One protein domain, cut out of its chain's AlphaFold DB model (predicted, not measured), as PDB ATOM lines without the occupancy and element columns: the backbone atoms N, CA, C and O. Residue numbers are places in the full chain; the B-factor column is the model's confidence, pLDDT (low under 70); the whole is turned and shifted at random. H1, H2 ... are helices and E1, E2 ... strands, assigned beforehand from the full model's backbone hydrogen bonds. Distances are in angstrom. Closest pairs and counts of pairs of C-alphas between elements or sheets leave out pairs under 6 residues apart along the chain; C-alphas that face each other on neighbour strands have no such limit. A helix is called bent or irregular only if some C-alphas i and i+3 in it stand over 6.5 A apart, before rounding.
ATOM      1  N   LYS A  15     154.590 106.655 179.558       90.19
ATOM      2  CA  LYS A  15     153.635 107.423 178.751       90.19
ATOM      3  C   LYS A  15     153.110 108.619 179.531       90.19
ATOM      4  O   LYS A  15     152.793 108.509 180.712       90.19
ATOM      5  N   LEU A  16     152.909 109.726 178.822       94.12
ATOM      6  CA  LEU A  16     152.213 110.885 179.366       94.12
ATOM      7  C   LEU A  16     150.731 110.580 179.603       94.12
ATOM      8  O   LEU A  16     150.096 109.832 178.852       94.12
ATOM      9  N   PHE A  17     150.198 111.207 180.647       97.69
ATOM     10  CA  PHE A  17     148.774 111.265 180.935       97.69
ATOM     11  C   PHE A  17     148.300 112.690 180.691       97.69
ATOM     12  O   PHE A  17     148.943 113.642 181.133       97.69
ATOM     13  N   ILE A  18     147.190 112.832 179.974       97.75
ATOM     14  CA  ILE A  18     146.515 114.121 179.817       97.75
ATOM     15  C   ILE A  18     145.447 114.287 180.905       97.75
ATOM     16  O   ILE A  18     145.064 113.318 181.556       97.75
ATOM     17  N   THR A  19     144.958 115.507 181.091       96.94
ATOM     18  CA  THR A  19     143.795 115.808 181.940       96.94
ATOM     19  C   THR A  19     142.737 116.518 181.110       96.94
ATOM     20  O   THR A  19     143.009 116.955 179.984       96.94
ATOM     21  N   GLU A  20     141.536 116.699 181.656       94.50
ATOM     22  CA  GLU A  20     140.622 117.680 181.081       94.50
ATOM     23  C   GLU A  20     141.129 119.109 181.318       94.50
ATOM     24  O   GLU A  20     141.877 119.390 182.257       94.50
ATOM     25  N   GLY A  21     140.695 120.037 180.469       92.00
ATOM     26  CA  GLY A  21     140.765 121.467 180.747       92.00
ATOM     27  C   GLY A  21     139.609 121.940 181.635       92.00
ATOM     28  O   GLY A  21     138.647 121.207 181.881       92.00
ATOM     29  N   GLY A  22     139.675 123.202 182.072       89.44
ATOM     30  CA  GLY A  22     138.556 123.869 182.746       89.44
ATOM     31  C   GLY A  22     137.330 123.956 181.832       89.44
ATOM     32  O   GLY A  22     137.457 124.257 180.641       89.44
ATOM     33  N   ILE A  23     136.143 123.679 182.374       92.38
ATOM     34  CA  ILE A  23     134.913 123.535 181.573       92.38
ATOM     35  C   ILE A  23     133.886 124.621 181.876       92.38
ATOM     36  O   ILE A  23     133.042 124.915 181.036       92.38
ATOM     37  N   GLU A  24     133.979 125.247 183.042       92.81
ATOM     38  CA  GLU A  24     133.029 126.203 183.599       92.81
ATOM     39  C   GLU A  24     132.816 127.390 182.655       92.81
ATOM     40  O   GLU A  24     131.688 127.711 182.289       92.81
ATOM     41  N   THR A  25     133.902 127.989 182.159       87.81
ATOM     42  CA  THR A  25     133.834 129.101 181.199       87.81
ATOM     43  C   THR A  25     133.235 128.674 179.862       87.81
ATOM     44  O   THR A  25     132.501 129.441 179.245       87.81
ATOM     45  N   SER A  26     133.487 127.443 179.408       89.00
ATOM     46  CA  SER A  26     132.862 126.920 178.188       89.00
ATOM     47  C   SER A  26     131.364 126.675 178.382       89.00
ATOM     48  O   SER A  26     130.581 126.976 177.483       89.00
ATOM     49  N   LEU A  27     130.946 126.174 179.548       93.06
ATOM     50  CA  LEU A  27     129.533 125.991 179.888       93.06
ATOM     51  C   LEU A  27     128.794 127.337 179.926       93.06
ATOM     52  O   LEU A  27     127.744 127.460 179.297       93.06
ATOM     53  N   ILE A  28     129.381 128.354 180.563       91.81
ATOM     54  CA  ILE A  28     128.806 129.703 180.635       91.81
ATOM     55  C   ILE A  28     128.782 130.352 179.247       91.81
ATOM     56  O   ILE A  28     127.719 130.640 178.709       91.81
ATOM     57  N   TYR A  29     129.944 130.565 178.627       90.06
ATOM     58  CA  TYR A  29     130.046 131.447 177.459       90.06
ATOM     59  C   TYR A  29     129.675 130.785 176.132       90.06
ATOM     60  O   TYR A  29     129.336 131.488 175.185       90.06
ATOM     61  N   ARG A  30     129.765 129.452 176.026       89.31
ATOM     62  CA  ARG A  30     129.454 128.738 174.773       89.31
ATOM     63  C   ARG A  30     128.142 127.974 174.825       89.31
ATOM     64  O   ARG A  30     127.526 127.798 173.781       89.31
ATOM     65  N   LYS A  31     127.731 127.496 176.005       88.88
ATOM     66  CA  LYS A  31     126.481 126.735 176.171       88.88
ATOM     67  C   LYS A  31     125.378 127.513 176.890       88.88
ATOM     68  O   LYS A  31     124.265 127.006 176.954       88.88
ATOM     69  N   ASN A  32     125.664 128.724 177.380       92.31
ATOM     70  CA  ASN A  32     124.720 129.573 178.108       92.31
ATOM     71  C   ASN A  32     124.056 128.846 179.293       92.31
ATOM     72  O   ASN A  32     122.860 128.993 179.540       92.31
ATOM     73  N   ILE A  33     124.832 128.011 179.991       92.56
ATOM     74  CA  ILE A  33     124.380 127.271 181.170       92.56
ATOM     75  C   ILE A  33     124.758 128.076 182.408       92.56
ATOM     76  O   ILE A  33     125.937 128.363 182.625       92.56
ATOM     77  N   ASP A  34     123.761 128.400 183.228       90.50
ATOM     78  CA  ASP A  34     123.990 128.986 184.544       90.50
ATOM     79  C   ASP A  34     124.576 127.937 185.502       90.50
ATOM     80  O   ASP A  34     124.076 126.813 185.607       90.50
ATOM     81  N   ILE A  35     125.661 128.302 186.184       91.88
ATOM     82  CA  ILE A  35     126.355 127.449 187.153       91.88
ATOM     83  C   ILE A  35     126.540 128.220 188.467       91.88
ATOM     84  O   ILE A  35     127.523 128.953 188.623       91.88
ATOM     85  N   PRO A  36     125.607 128.070 189.432       90.50
ATOM     86  CA  PRO A  36     125.628 128.799 190.694       90.50
ATOM     87  C   PRO A  36     126.966 128.672 191.412       90.50
ATOM     88  O   PRO A  36     127.508 127.575 191.582       90.50
ATOM     89  N   GLY A  37     127.524 129.820 191.800       89.56
ATOM     90  CA  GLY A  37     128.832 129.875 192.436       89.56
ATOM     91  C   GLY A  37     129.918 129.199 191.603       89.56
ATOM     92  O   GLY A  37     130.747 128.508 192.182       89.56
ATOM     93  N   PHE A  38     129.888 129.317 190.270       92.75
ATOM     94  CA  PHE A  38     130.883 128.724 189.363       92.75
ATOM     95  C   PHE A  38     131.099 127.213 189.595       92.75
ATOM     96  O   PHE A  38     132.182 126.682 189.366       92.75
ATOM     97  N   SER A  39     130.078 126.512 190.102       95.06
ATOM     98  CA  SER A  39     130.151 125.090 190.424       95.06
ATOM     99  C   SER A  39     129.381 124.279 189.399       95.06
ATOM    100  O   SER A  39     128.199 124.511 189.162       95.06
ATOM    101  N   THR A  40     130.026 123.263 188.831       96.12
ATOM    102  CA  THR A  40     129.354 122.290 187.960       96.12
ATOM    103  C   THR A  40     128.617 121.201 188.738       96.12
ATOM    104  O   THR A  40     127.891 120.418 188.133       96.12
ATOM    105  N   LEU A  41     128.791 121.124 190.062       97.31
ATOM    106  CA  LEU A  41     128.178 120.087 190.896       97.31
ATOM    107  C   LEU A  41     126.639 120.040 190.770       97.31
ATOM    108  O   LEU A  41     126.112 118.938 190.606       97.31
ATOM    109  N   PRO A  42     125.896 121.174 190.759       97.25
ATOM    110  CA  PRO A  42     124.438 121.164 190.597       97.25
ATOM    111  C   PRO A  42     123.957 120.519 189.300       97.25
ATOM    112  O   PRO A  42     122.883 119.920 189.278       97.25
ATOM    113  N   LEU A  43     124.756 120.590 188.229       97.06
ATOM    114  CA  LEU A  43     124.408 119.969 186.949       97.06
ATOM    115  C   LEU A  43     124.255 118.451 187.092       97.06
ATOM    116  O   LEU A  43     123.457 117.841 186.387       97.06
ATOM    117  N   LEU A  44     124.957 117.829 188.041       97.69
ATOM    118  CA  LEU A  44     124.842 116.394 188.287       97.69
ATOM    119  C   LEU A  44     123.491 115.999 188.901       97.69
ATOM    120  O   LEU A  44     123.139 114.816 188.895       97.69
ATOM    121  N   GLY A  45     122.716 116.968 189.401       96.50
ATOM    122  CA  GLY A  45     121.385 116.752 189.961       96.50
ATOM    123  C   GLY A  45     120.321 116.474 188.902       96.50
ATOM    124  O   GLY A  45     119.331 115.805 189.193       96.50
ATOM    125  N   THR A  46     120.541 116.896 187.656       96.69
ATOM    126  CA  THR A  46     119.581 116.732 186.557       96.69
ATOM    127  C   THR A  46     120.080 115.729 185.524       96.69
ATOM    128  O   THR A  46     121.277 115.495 185.376       96.69
ATOM    129  N   GLU A  47     119.162 115.101 184.793       97.06
ATOM    130  CA  GLU A  47     119.545 114.177 183.721       97.06
ATOM    131  C   GLU A  47     120.309 114.893 182.599       97.06
ATOM    132  O   GLU A  47     121.338 114.399 182.140       97.06
ATOM    133  N   GLU A  48     119.846 116.079 182.205       96.31
ATOM    134  CA  GLU A  48     120.458 116.867 181.134       96.31
ATOM    135  C   GLU A  48     121.856 117.377 181.505       96.31
ATOM    136  O   GLU A  48     122.793 117.301 180.705       96.31
ATOM    137  N   GLY A  49     122.041 117.827 182.749       96.44
ATOM    138  CA  GLY A  49     123.355 118.234 183.229       96.44
ATOM    139  C   GLY A  49     124.330 117.053 183.291       96.44
ATOM    140  O   GLY A  49     125.467 117.180 182.834       96.44
ATOM    141  N   ARG A  50     123.878 115.865 183.723       97.88
ATOM    142  CA  ARG A  50     124.686 114.632 183.662       97.88
ATOM    143  C   ARG A  50     125.080 114.264 182.231       97.88
ATOM    144  O   ARG A  50     126.246 113.945 182.003       97.88
ATOM    145  N   LYS A  51     124.159 114.349 181.261       97.19
ATOM    146  CA  LYS A  51     124.461 114.127 179.831       97.19
ATOM    147  C   LYS A  51     125.495 115.125 179.314       97.19
ATOM    148  O   LYS A  51     126.454 114.727 178.655       97.19
ATOM    149  N   THR A  52     125.344 116.401 179.667       96.31
ATOM    150  CA  THR A  52     126.280 117.464 179.282       96.31
ATOM    151  C   THR A  52     127.687 117.201 179.815       96.31
ATOM    152  O   THR A  52     128.652 117.279 179.053       96.31
ATOM    153  N   ILE A  53     127.817 116.864 181.101       96.69
ATOM    154  CA  ILE A  53     129.108 116.553 181.726       96.69
ATOM    155  C   ILE A  53     129.725 115.284 181.125       96.69
ATOM    156  O   ILE A  53     130.904 115.287 180.775       96.69
ATOM    157  N   LEU A  54     128.932 114.225 180.936       97.81
ATOM    158  CA  LEU A  54     129.402 112.982 180.324       97.81
ATOM    159  C   LEU A  54     129.919 113.207 178.897       97.81
ATOM    160  O   LEU A  54     130.979 112.687 178.557       97.81
ATOM    161  N   SER A  55     129.221 114.010 178.088       96.88
ATOM    162  CA  SER A  55     129.666 114.356 176.733       96.88
ATOM    163  C   SER A  55     131.040 115.026 176.739       96.88
ATOM    164  O   SER A  55     131.871 114.708 175.896       96.88
ATOM    165  N   ILE A  56     131.300 115.925 177.693       96.25
ATOM    166  CA  ILE A  56     132.597 116.605 177.797       96.25
ATOM    167  C   ILE A  56     133.699 115.608 178.165       96.25
ATOM    168  O   ILE A  56     134.751 115.603 177.529       96.25
ATOM    169  N   TYR A  57     133.461 114.732 179.147       98.06
ATOM    170  CA  TYR A  57     134.430 113.687 179.488       98.06
ATOM    171  C   TYR A  57     134.708 112.758 178.298       98.06
ATOM    172  O   TYR A  57     135.861 112.434 178.026       98.06
ATOM    173  N   GLN A  58     133.673 112.367 177.548       98.31
ATOM    174  CA  GLN A  58     133.825 111.545 176.346       98.31
ATOM    175  C   GLN A  58     134.702 112.220 175.288       98.31
ATOM    176  O   GLN A  58     135.483 111.533 174.635       98.31
ATOM    177  N   ASP A  59     134.612 113.538 175.123       97.75
ATOM    178  CA  ASP A  59     135.455 114.259 174.169       97.75
ATOM    179  C   ASP A  59     136.936 114.243 174.574       97.75
ATOM    180  O   ASP A  59     137.792 113.984 173.729       97.75
ATOM    181  N   TYR A  60     137.257 114.396 175.863       98.25
ATOM    182  CA  TYR A  60     138.638 114.244 176.344       98.25
ATOM    183  C   TYR A  60     139.150 112.803 176.241       98.25
ATOM    184  O   TYR A  60     140.296 112.581 175.851       98.25
ATOM    185  N   VAL A  61     138.300 111.809 176.511       98.56
ATOM    186  CA  VAL A  61     138.664 110.396 176.328       98.56
ATOM    187  C   VAL A  61     138.935 110.077 174.852       98.56
ATOM    188  O   VAL A  61     139.896 109.371 174.557       98.56
ATOM    189  N   LYS A  62     138.172 110.640 173.904       98.50
ATOM    190  CA  LYS A  62     138.463 110.505 172.461       98.50
ATOM    191  C   LYS A  62     139.843 111.060 172.100       98.50
ATOM    192  O   LYS A  62     140.537 110.444 171.297       98.50
ATOM    193  N   ILE A  63     140.250 112.186 172.693       98.25
ATOM    194  CA  ILE A  63     141.597 112.749 172.500       98.25
ATOM    195  C   ILE A  63     142.652 111.772 173.031       98.25
ATOM    196  O   ILE A  63     143.597 111.449 172.313       98.25
ATOM    197  N   ALA A  64     142.470 111.247 174.247       98.19
ATOM    198  CA  ALA A  64     143.403 110.285 174.833       98.19
ATOM    199  C   ALA A  64     143.558 109.026 173.960       98.19
ATOM    200  O   ALA A  64     144.679 108.606 173.672       98.19
ATOM    201  N   LEU A  65     142.441 108.485 173.457       98.00
ATOM    202  CA  LEU A  65     142.420 107.343 172.539       98.00
ATOM    203  C   LEU A  65     143.161 107.646 171.228       98.00
ATOM    204  O   LEU A  65     143.999 106.854 170.799       98.00
ATOM    205  N   ALA A  66     142.893 108.800 170.610       98.06
ATOM    206  CA  ALA A  66     143.521 109.204 169.350       98.06
ATOM    207  C   ALA A  66     145.048 109.356 169.466       98.06
ATOM    208  O   ALA A  66     145.767 109.108 168.501       98.06
ATOM    209  N   HIS A  67     145.542 109.727 170.650       96.88
ATOM    210  CA  HIS A  67     146.966 109.934 170.911       96.88
ATOM    211  C   HIS A  67     147.630 108.799 171.705       96.88
ATOM    212  O   HIS A  67     148.829 108.869 171.971       96.88
ATOM    213  N   SER A  68     146.893 107.735 172.049       95.81
ATOM    214  CA  SER A  68     147.389 106.596 172.840       95.81
ATOM    215  C   SER A  68     148.067 107.001 174.161       95.81
ATOM    216  O   SER A  68     149.074 106.402 174.565       95.81
ATOM    217  N   THR A  69     147.522 108.027 174.817       97.50
ATOM    218  CA  THR A  69     147.960 108.517 176.132       97.50
ATOM    219  C   THR A  69     147.090 107.940 177.241       97.50
ATOM    220  O   THR A  69     145.949 107.557 177.008       97.50
ATOM    221  N   GLY A  70     147.586 107.940 178.478       98.06
ATOM    222  CA  GLY A  70     146.685 107.817 179.624       98.06
ATOM    223  C   GLY A  70     145.860 109.093 179.815       98.06
ATOM    224  O   GLY A  70     146.154 110.130 179.210       98.06
ATOM    225  N   ILE A  71     144.845 109.039 180.672       98.56
ATOM    226  CA  ILE A  71     144.085 110.225 181.072       98.56
ATOM    227  C   ILE A  71     143.731 110.173 182.558       98.56
ATOM    228  O   ILE A  71     143.315 109.134 183.068       98.56
ATOM    229  N   VAL A  72     143.911 111.295 183.251       98.38
ATOM    230  CA  VAL A  72     143.376 111.514 184.599       98.38
ATOM    231  C   VAL A  72     142.106 112.343 184.451       98.38
ATOM    232  O   VAL A  72     142.155 113.431 183.881       98.38
ATOM    233  N   LEU A  73     140.980 111.806 184.915       98.56
ATOM    234  CA  LEU A  73     139.684 112.474 184.901       98.56
ATOM    235  C   LEU A  73     139.327 112.935 186.313       98.56
ATOM    236  O   LEU A  73     139.183 112.113 187.223       98.56
ATOM    237  N   GLU A  74     139.156 114.242 186.487       98.31
ATOM    238  CA  GLU A  74     138.742 114.835 187.760       98.31
ATOM    239  C   GLU A  74     137.215 114.777 187.909       98.31
ATOM    240  O   GLU A  74     136.466 115.143 186.993       98.31
ATOM    241  N   THR A  75     136.708 114.367 189.074       98.50
ATOM    242  CA  THR A  75     135.273 114.457 189.384       98.50
ATOM    243  C   THR A  75     134.799 115.914 189.360       98.50
ATOM    244  O   THR A  75     135.519 116.840 189.732       98.50
ATOM    245  N   ARG A  76     133.543 116.161 188.964       97.12
ATOM    246  CA  ARG A  76     132.931 117.509 188.990       97.12
ATOM    247  C   ARG A  76     132.512 117.949 190.394       97.12
ATOM    248  O   ARG A  76     131.355 118.273 190.642       97.12
ATOM    249  N   THR A  77     133.481 117.954 191.304       97.56
ATOM    250  CA  THR A  77     133.297 118.110 192.752       97.56
ATOM    251  C   THR A  77     134.202 119.170 193.377       97.56
ATOM    252  O   THR A  77     134.256 119.262 194.599       97.56
ATOM    253  N   TRP A  78     134.858 120.016 192.574       96.62
ATOM    254  CA  TRP A  78     135.777 121.056 193.064       96.62
ATOM    255  C   TRP A  78     135.140 121.976 194.130       96.62
ATOM    256  O   TRP A  78     135.761 122.269 195.144       96.62
ATOM    257  N   ARG A  79     133.852 122.339 193.989       95.81
ATOM    258  CA  ARG A  79     133.050 122.995 195.052       95.81
ATOM    259  C   ARG A  79     132.034 122.050 195.706       95.81
ATOM    260  O   ARG A  79     130.886 122.412 195.937       95.81
ATOM    261  N   GLY A  80     132.432 120.807 195.959       95.94
ATOM    262  CA  GLY A  80     131.591 119.763 196.558       95.94
ATOM    263  C   GLY A  80     131.809 119.542 198.052       95.94
ATOM    264  O   GLY A  80     131.379 118.516 198.577       95.94
ATOM    265  N   SER A  81     132.454 120.487 198.738       95.06
ATOM    266  CA  SER A  81     132.498 120.518 200.200       95.06
ATOM    267  C   SER A  81     131.207 121.129 200.774       95.06
ATOM    268  O   SER A  81     130.667 122.067 200.178       95.06
ATOM    269  N   PRO A  82     130.738 120.690 201.961       92.62
ATOM    270  CA  PRO A  82     129.635 121.330 202.684       92.62
ATOM    271  C   PRO A  82     129.780 122.849 202.879       92.62
ATOM    272  O   PRO A  82     128.765 123.543 202.976       92.62
ATOM    273  N   ALA A  83     131.013 123.376 202.886       93.25
ATOM    274  CA  ALA A  83     131.297 124.812 202.970       93.25
ATOM    275  C   ALA A  83     130.627 125.632 201.848       93.25
ATOM    276  O   ALA A  83     130.287 126.794 202.049       93.25
ATOM    277  N   TRP A  84     130.373 125.015 200.690       94.75
ATOM    278  CA  TRP A  84     129.772 125.665 199.524       94.75
ATOM    279  C   TRP A  84     128.238 125.569 199.465       94.75
ATOM    280  O   TRP A  84     127.630 126.093 198.531       94.75
ATOM    281  N   SER A  85     127.598 124.918 200.446       94.44
ATOM    282  CA  SER A  85     126.143 124.678 200.485       94.44
ATOM    283  C   SER A  85     125.301 125.933 200.260       94.44
ATOM    284  O   SER A  85     124.454 125.955 199.365       94.44
ATOM    285  N   SER A  86     125.571 127.001 201.014       92.75
ATOM    286  CA  SER A  86     124.841 128.268 200.899       92.75
ATOM    287  C   SER A  86     125.062 128.953 199.549       92.75
ATOM    288  O   SER A  86     124.106 129.429 198.946       92.75
ATOM    289  N   THR A  87     126.299 128.967 199.045       93.12
ATOM    290  CA  THR A  87     126.663 129.597 197.767       93.12
ATOM    291  C   THR A  87     126.032 128.897 196.568       93.12
ATOM    292  O   THR A  87     125.653 129.553 195.601       93.12
ATOM    293  N   ILE A  88     125.940 127.568 196.611       94.25
ATOM    294  CA  ILE A  88     125.424 126.753 195.505       94.25
ATOM    295  C   ILE A  88     123.901 126.544 195.613       94.25
ATOM    296  O   ILE A  88     123.256 126.183 194.631       94.25
ATOM    297  N   GLY A  89     123.307 126.795 196.785       95.56
ATOM    298  CA  GLY A  89     121.873 126.612 197.021       95.56
ATOM    299  C   GLY A  89     121.469 125.146 197.199       95.56
ATOM    300  O   GLY A  89     120.372 124.754 196.808       95.56
ATOM    301  N   LEU A  90     122.353 124.324 197.772       96.56
ATOM    302  CA  LEU A  90     122.117 122.899 198.021       96.56
ATOM    303  C   LEU A  90     122.314 122.571 199.499       96.56
ATOM    304  O   LEU A  90     123.217 123.093 200.149       96.56
ATOM    305  N   SER A  91     121.508 121.653 200.029       97.44
ATOM    306  CA  SER A  91     121.751 121.092 201.360       97.44
ATOM    307  C   SER A  91     123.049 120.280 201.393       97.44
ATOM    308  O   SER A  91     123.511 119.754 200.377       97.44
ATOM    309  N   VAL A  92     123.619 120.119 202.590       96.25
ATOM    310  CA  VAL A  92     124.815 119.290 202.805       96.25
ATOM    311  C   VAL A  92     124.600 117.862 202.294       96.25
ATOM    312  O   VAL A  92     125.460 117.329 201.599       96.25
ATOM    313  N   THR A  93     123.433 117.267 202.557       97.12
ATOM    314  CA  THR A  93     123.084 115.924 202.064       97.12
ATOM    315  C   THR A  93     123.103 115.859 200.538       97.12
ATOM    316  O   THR A  93     123.743 114.972 199.978       97.12
ATOM    317  N   GLN A  94     122.489 116.834 199.855       97.94
ATOM    318  CA  GLN A  94     122.510 116.894 198.390       97.94
ATOM    319  C   GLN A  94     123.935 117.012 197.843       97.94
ATOM    320  O   GLN A  94     124.267 116.340 196.873       97.94
ATOM    321  N   ILE A  95     124.794 117.824 198.465       97.62
ATOM    322  CA  ILE A  95     126.202 117.929 198.062       97.62
ATOM    323  C   ILE A  95     126.896 116.567 198.157       97.62
ATOM    324  O   ILE A  95     127.537 116.138 197.197       97.62
ATOM    325  N   VAL A  96     126.760 115.860 199.281       97.31
ATOM    326  CA  VAL A  96     127.382 114.538 199.476       97.31
ATOM    327  C   VAL A  96     126.860 113.524 198.448       97.31
ATOM    328  O   VAL A  96     127.647 112.778 197.867       97.31
ATOM    329  N   ASP A  97     125.562 113.530 198.143       98.38
ATOM    330  CA  ASP A  97     124.986 112.641 197.127       98.38
ATOM    331  C   ASP A  97     125.478 112.962 195.711       98.38
ATOM    332  O   ASP A  97     125.785 112.054 194.935       98.38
ATOM    333  N   LEU A  98     125.639 114.243 195.374       98.62
ATOM    334  CA  LEU A  98     126.187 114.650 194.079       98.62
ATOM    335  C   LEU A  98     127.669 114.289 193.935       98.62
ATOM    336  O   LEU A  98     128.097 113.947 192.833       98.62
ATOM    337  N   ASN A  99     128.438 114.277 195.028       98.62
ATOM    338  CA  ASN A  99     129.799 113.734 195.020       98.62
ATOM    339  C   ASN A  99     129.810 112.248 194.636       98.62
ATOM    340  O   ASN A  99     130.605 111.842 193.788       98.62
ATOM    341  N   ARG A 100     128.889 111.445 195.190       98.69
ATOM    342  CA  ARG A 100     128.756 110.023 194.825       98.69
ATOM    343  C   ARG A 100     128.410 109.860 193.351       98.69
ATOM    344  O   ARG A 100     129.030 109.071 192.643       98.69
ATOM    345  N   ILE A 101     127.447 110.646 192.867       98.69
ATOM    346  CA  ILE A 101     127.042 110.649 191.456       98.69
ATOM    347  C   ILE A 101     128.227 111.005 190.546       98.69
ATOM    348  O   ILE A 101     128.417 110.350 189.522       98.69
ATOM    349  N   ALA A 102     129.049 111.989 190.922       98.62
ATOM    350  CA  ALA A 102     130.223 112.389 190.148       98.62
ATOM    351  C   ALA A 102     131.215 111.233 189.954       98.62
ATOM    352  O   ALA A 102     131.675 111.003 188.834       98.62
ATOM    353  N   VAL A 103     131.503 110.476 191.020       98.75
ATOM    354  CA  VAL A 103     132.390 109.303 190.950       98.75
ATOM    355  C   VAL A 103     131.783 108.215 190.061       98.75
ATOM    356  O   VAL A 103     132.468 107.676 189.190       98.75
ATOM    357  N   ARG A 104     130.488 107.915 190.227       98.50
ATOM    358  CA  ARG A 104     129.795 106.875 189.445       98.50
ATOM    359  C   ARG A 104     129.806 107.161 187.945       98.50
ATOM    360  O   ARG A 104     130.102 106.258 187.172       98.50
ATOM    361  N   ILE A 105     129.586 108.415 187.536       98.56
ATOM    362  CA  ILE A 105     129.656 108.824 186.121       98.56
ATOM    363  C   ILE A 105     131.018 108.472 185.508       98.56
ATOM    364  O   ILE A 105     131.074 107.904 184.417       98.56
ATOM    365  N   LEU A 106     132.114 108.782 186.206       98.75
ATOM    366  CA  LEU A 106     133.460 108.486 185.718       98.75
ATOM    367  C   LEU A 106     133.774 106.990 185.731       98.75
ATOM    368  O   LEU A 106     134.417 106.497 184.806       98.75
ATOM    369  N   ARG A 107     133.287 106.244 186.728       98.62
ATOM    370  CA  ARG A 107     133.437 104.782 186.766       98.62
ATOM    371  C   ARG A 107     132.716 104.102 185.605       98.62
ATOM    372  O   ARG A 107     133.307 103.238 184.956       98.62
ATOM    373  N   ASP A 108     131.489 104.524 185.312       98.44
ATOM    374  CA  ASP A 108     130.706 104.010 184.186       98.44
ATOM    375  C   ASP A 108     131.357 104.358 182.843       98.44
ATOM    376  O   ASP A 108     131.350 103.542 181.918       98.44
ATOM    377  N   LEU A 109     131.931 105.560 182.724       98.69
ATOM    378  CA  LEU A 109     132.695 105.960 181.546       98.69
ATOM    379  C   LEU A 109     133.962 105.111 181.390       98.69
ATOM    380  O   LEU A 109     134.190 104.574 180.306       98.69
ATOM    381  N   ARG A 110     134.745 104.943 182.463       98.50
ATOM    382  CA  ARG A 110     135.958 104.115 182.461       98.50
ATOM    383  C   ARG A 110     135.658 102.693 182.009       98.50
ATOM    384  O   ARG A 110     136.317 102.204 181.102       98.50
ATOM    385  N   HIS A 111     134.616 102.072 182.564       98.25
ATOM    386  CA  HIS A 111     134.199 100.718 182.188       98.25
ATOM    387  C   HIS A 111     133.926 100.569 180.679       98.25
ATOM    388  O   HIS A 111     134.102  99.491 180.120       98.25
ATOM    389  N   LYS A 112     133.473 101.635 180.009       98.12
ATOM    390  CA  LYS A 112     133.122 101.608 178.581       98.12
ATOM    391  C   LYS A 112     134.271 101.985 177.651       98.12
ATOM    392  O   LYS A 112     134.208 101.634 176.478       98.12
ATOM    393  N   ALA A 113     135.249 102.753 178.129       98.00
ATOM    394  CA  ALA A 113     136.197 103.444 177.258       98.00
ATOM    395  C   ALA A 113     137.676 103.179 177.568       98.00
ATOM    396  O   ALA A 113     138.526 103.490 176.735       98.00
ATOM    397  N   GLU A 114     137.998 102.622 178.737       97.81
ATOM    398  CA  GLU A 114     139.375 102.274 179.078       97.81
ATOM    399  C   GLU A 114     139.910 101.169 178.166       97.81
ATOM    400  O   GLU A 114     139.226 100.199 177.837       97.81
ATOM    401  N   THR A 115     141.171 101.313 177.770       97.12
ATOM    402  CA  THR A 115     141.899 100.302 177.002       97.12
ATOM    403  C   THR A 115     143.305 100.142 177.577       97.12
ATOM    404  O   THR A 115     143.801 101.059 178.235       97.12
ATOM    405  N   PRO A 116     144.019  99.038 177.290       94.62
ATOM    406  CA  PRO A 116     145.403  98.879 177.741       94.62
ATOM    407  C   PRO A 116     146.346 100.004 177.281       94.62
ATOM    408  O   PRO A 116     147.337 100.300 177.947       94.62
ATOM    409  N   SER A 117     146.065 100.641 176.136       94.38
ATOM    410  CA  SER A 117     146.858 101.768 175.632       94.38
ATOM    411  C   SER A 117     146.442 103.120 176.215       94.38
ATOM    412  O   SER A 117     147.263 104.035 176.170       94.38
ATOM    413  N   THR A 118     145.224 103.218 176.761       97.06
ATOM    414  CA  THR A 118     144.582 104.439 177.276       97.06
ATOM    415  C   THR A 118     143.972 104.161 178.659       97.06
ATOM    416  O   THR A 118     142.748 104.049 178.782       97.06
ATOM    417  N   PRO A 119     144.804 103.979 179.702       97.31
ATOM    418  CA  PRO A 119     144.325 103.830 181.075       97.31
ATOM    419  C   PRO A 119     143.638 105.114 181.559       97.31
ATOM    420  O   PRO A 119     144.099 106.220 181.256       97.31
ATOM    421  N   ILE A 120     142.563 104.964 182.334       98.44
ATOM    422  CA  ILE A 120     141.761 106.066 182.870       98.44
ATOM    423  C   ILE A 120     141.864 106.064 184.397       98.44
ATOM    424  O   ILE A 120     141.376 105.163 185.081       98.44
ATOM    425  N   VAL A 121     142.461 107.122 184.934       98.50
ATOM    426  CA  VAL A 121     142.590 107.357 186.375       98.50
ATOM    427  C   VAL A 121     141.486 108.307 186.814       98.50
ATOM    428  O   VAL A 121     141.350 109.395 186.268       98.50
ATOM    429  N   ILE A 122     140.694 107.905 187.798       98.75
ATOM    430  CA  ILE A 122     139.619 108.706 188.381       98.75
ATOM    431  C   ILE A 122     140.167 109.413 189.617       98.75
ATOM    432  O   ILE A 122     140.521 108.761 190.605       98.75
ATOM    433  N   SER A 123     140.205 110.741 189.560       98.56
ATOM    434  CA  SER A 123     140.665 111.606 190.642       98.56
ATOM    435  C   SER A 123     139.488 112.340 191.287       98.56
ATOM    436  O   SER A 123     138.692 112.999 190.618       98.56
TER     437      SER A 123
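This is residues 15 to 123 of the 243 residues of the protein "Homocysteine S-methyltransferase, putative" of Penicillium digitatum (UniProt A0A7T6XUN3). A small parallel sheet, E1 E2 E3, has two long helices, H3 and H5, over one face and no named helix over the other; both helices reach past the sheet. Near their far ends, short H2 packs on both and H4 on H5, while H1 lies off to one side. The 109 printed residues include five named helices and three named strands, ordered E1 H1 H2 H3 E2 H4 H5 E3, mostly helix. The whole is compact, radius of gyration of the C-alphas 14.2 A, spanning 42 by 28 by 23 A.

Start at E2, residues 70 to 74, the inner strand. E1, residues 17 to 19, is its parallel neighbour, with N 18 and O 70 within hydrogen-bond range at 3.0 A; so is E3, residues 120 to 123, with N 73 and O 121 at 2.8 A. H3, residues 47 to 67, and H5, residues 92 to 113, are on the same face, both along the strands: two layers, helices on one face of a sheet. Residues 54 to 61 of H3 touch H5, at a steep tilt of 38 degrees, the same way; the closest C-alphas, of Leu 54 and Ile 105, are 7.1 A apart. H2, residues 41 to 45, touches H5, with C-alphas 44 and 98 closest at 6.2 A, and touches H3 only at the corner, with C-alphas 43 and 49 closest at 4.2 A. H4, residues 82 to 88, touches H5 about perpendicular, at 86 degrees; C-alphas 82 and 92 are closest at 5.2 A. H1, residues 24 to 31, touches no helix. E1, H1 H2 H3, E2 and E2, H4 H5, E3 are strand-helix-strand units, parallel strands joined through helices; the second crossover is right-handed. Every O i to N i+4 pair is within range in H1, H3 and H5, but 0 of 1 in H2 and 1 of 3 in H4, where O i to N i+3 gives 2 of 2 and 2 of 4.

Find C-alpha 17 at (148.774, 111.265, 180.935), where E1 begins. H3 runs 30.6 A and H5 32.1 A; E2 runs 13.4 A to C-alpha 74. H4 is irregular: C-alphas 83 and 86 are 7.6 A apart. E3 ends at C-alpha 123, (140.665, 111.606, 190.642).

The farthest C-alphas, of Ser 86 and Ser 117, are 42.7 A apart. The printed part has no cut, no link is long, and no printed residue is under 70 in pLDDT.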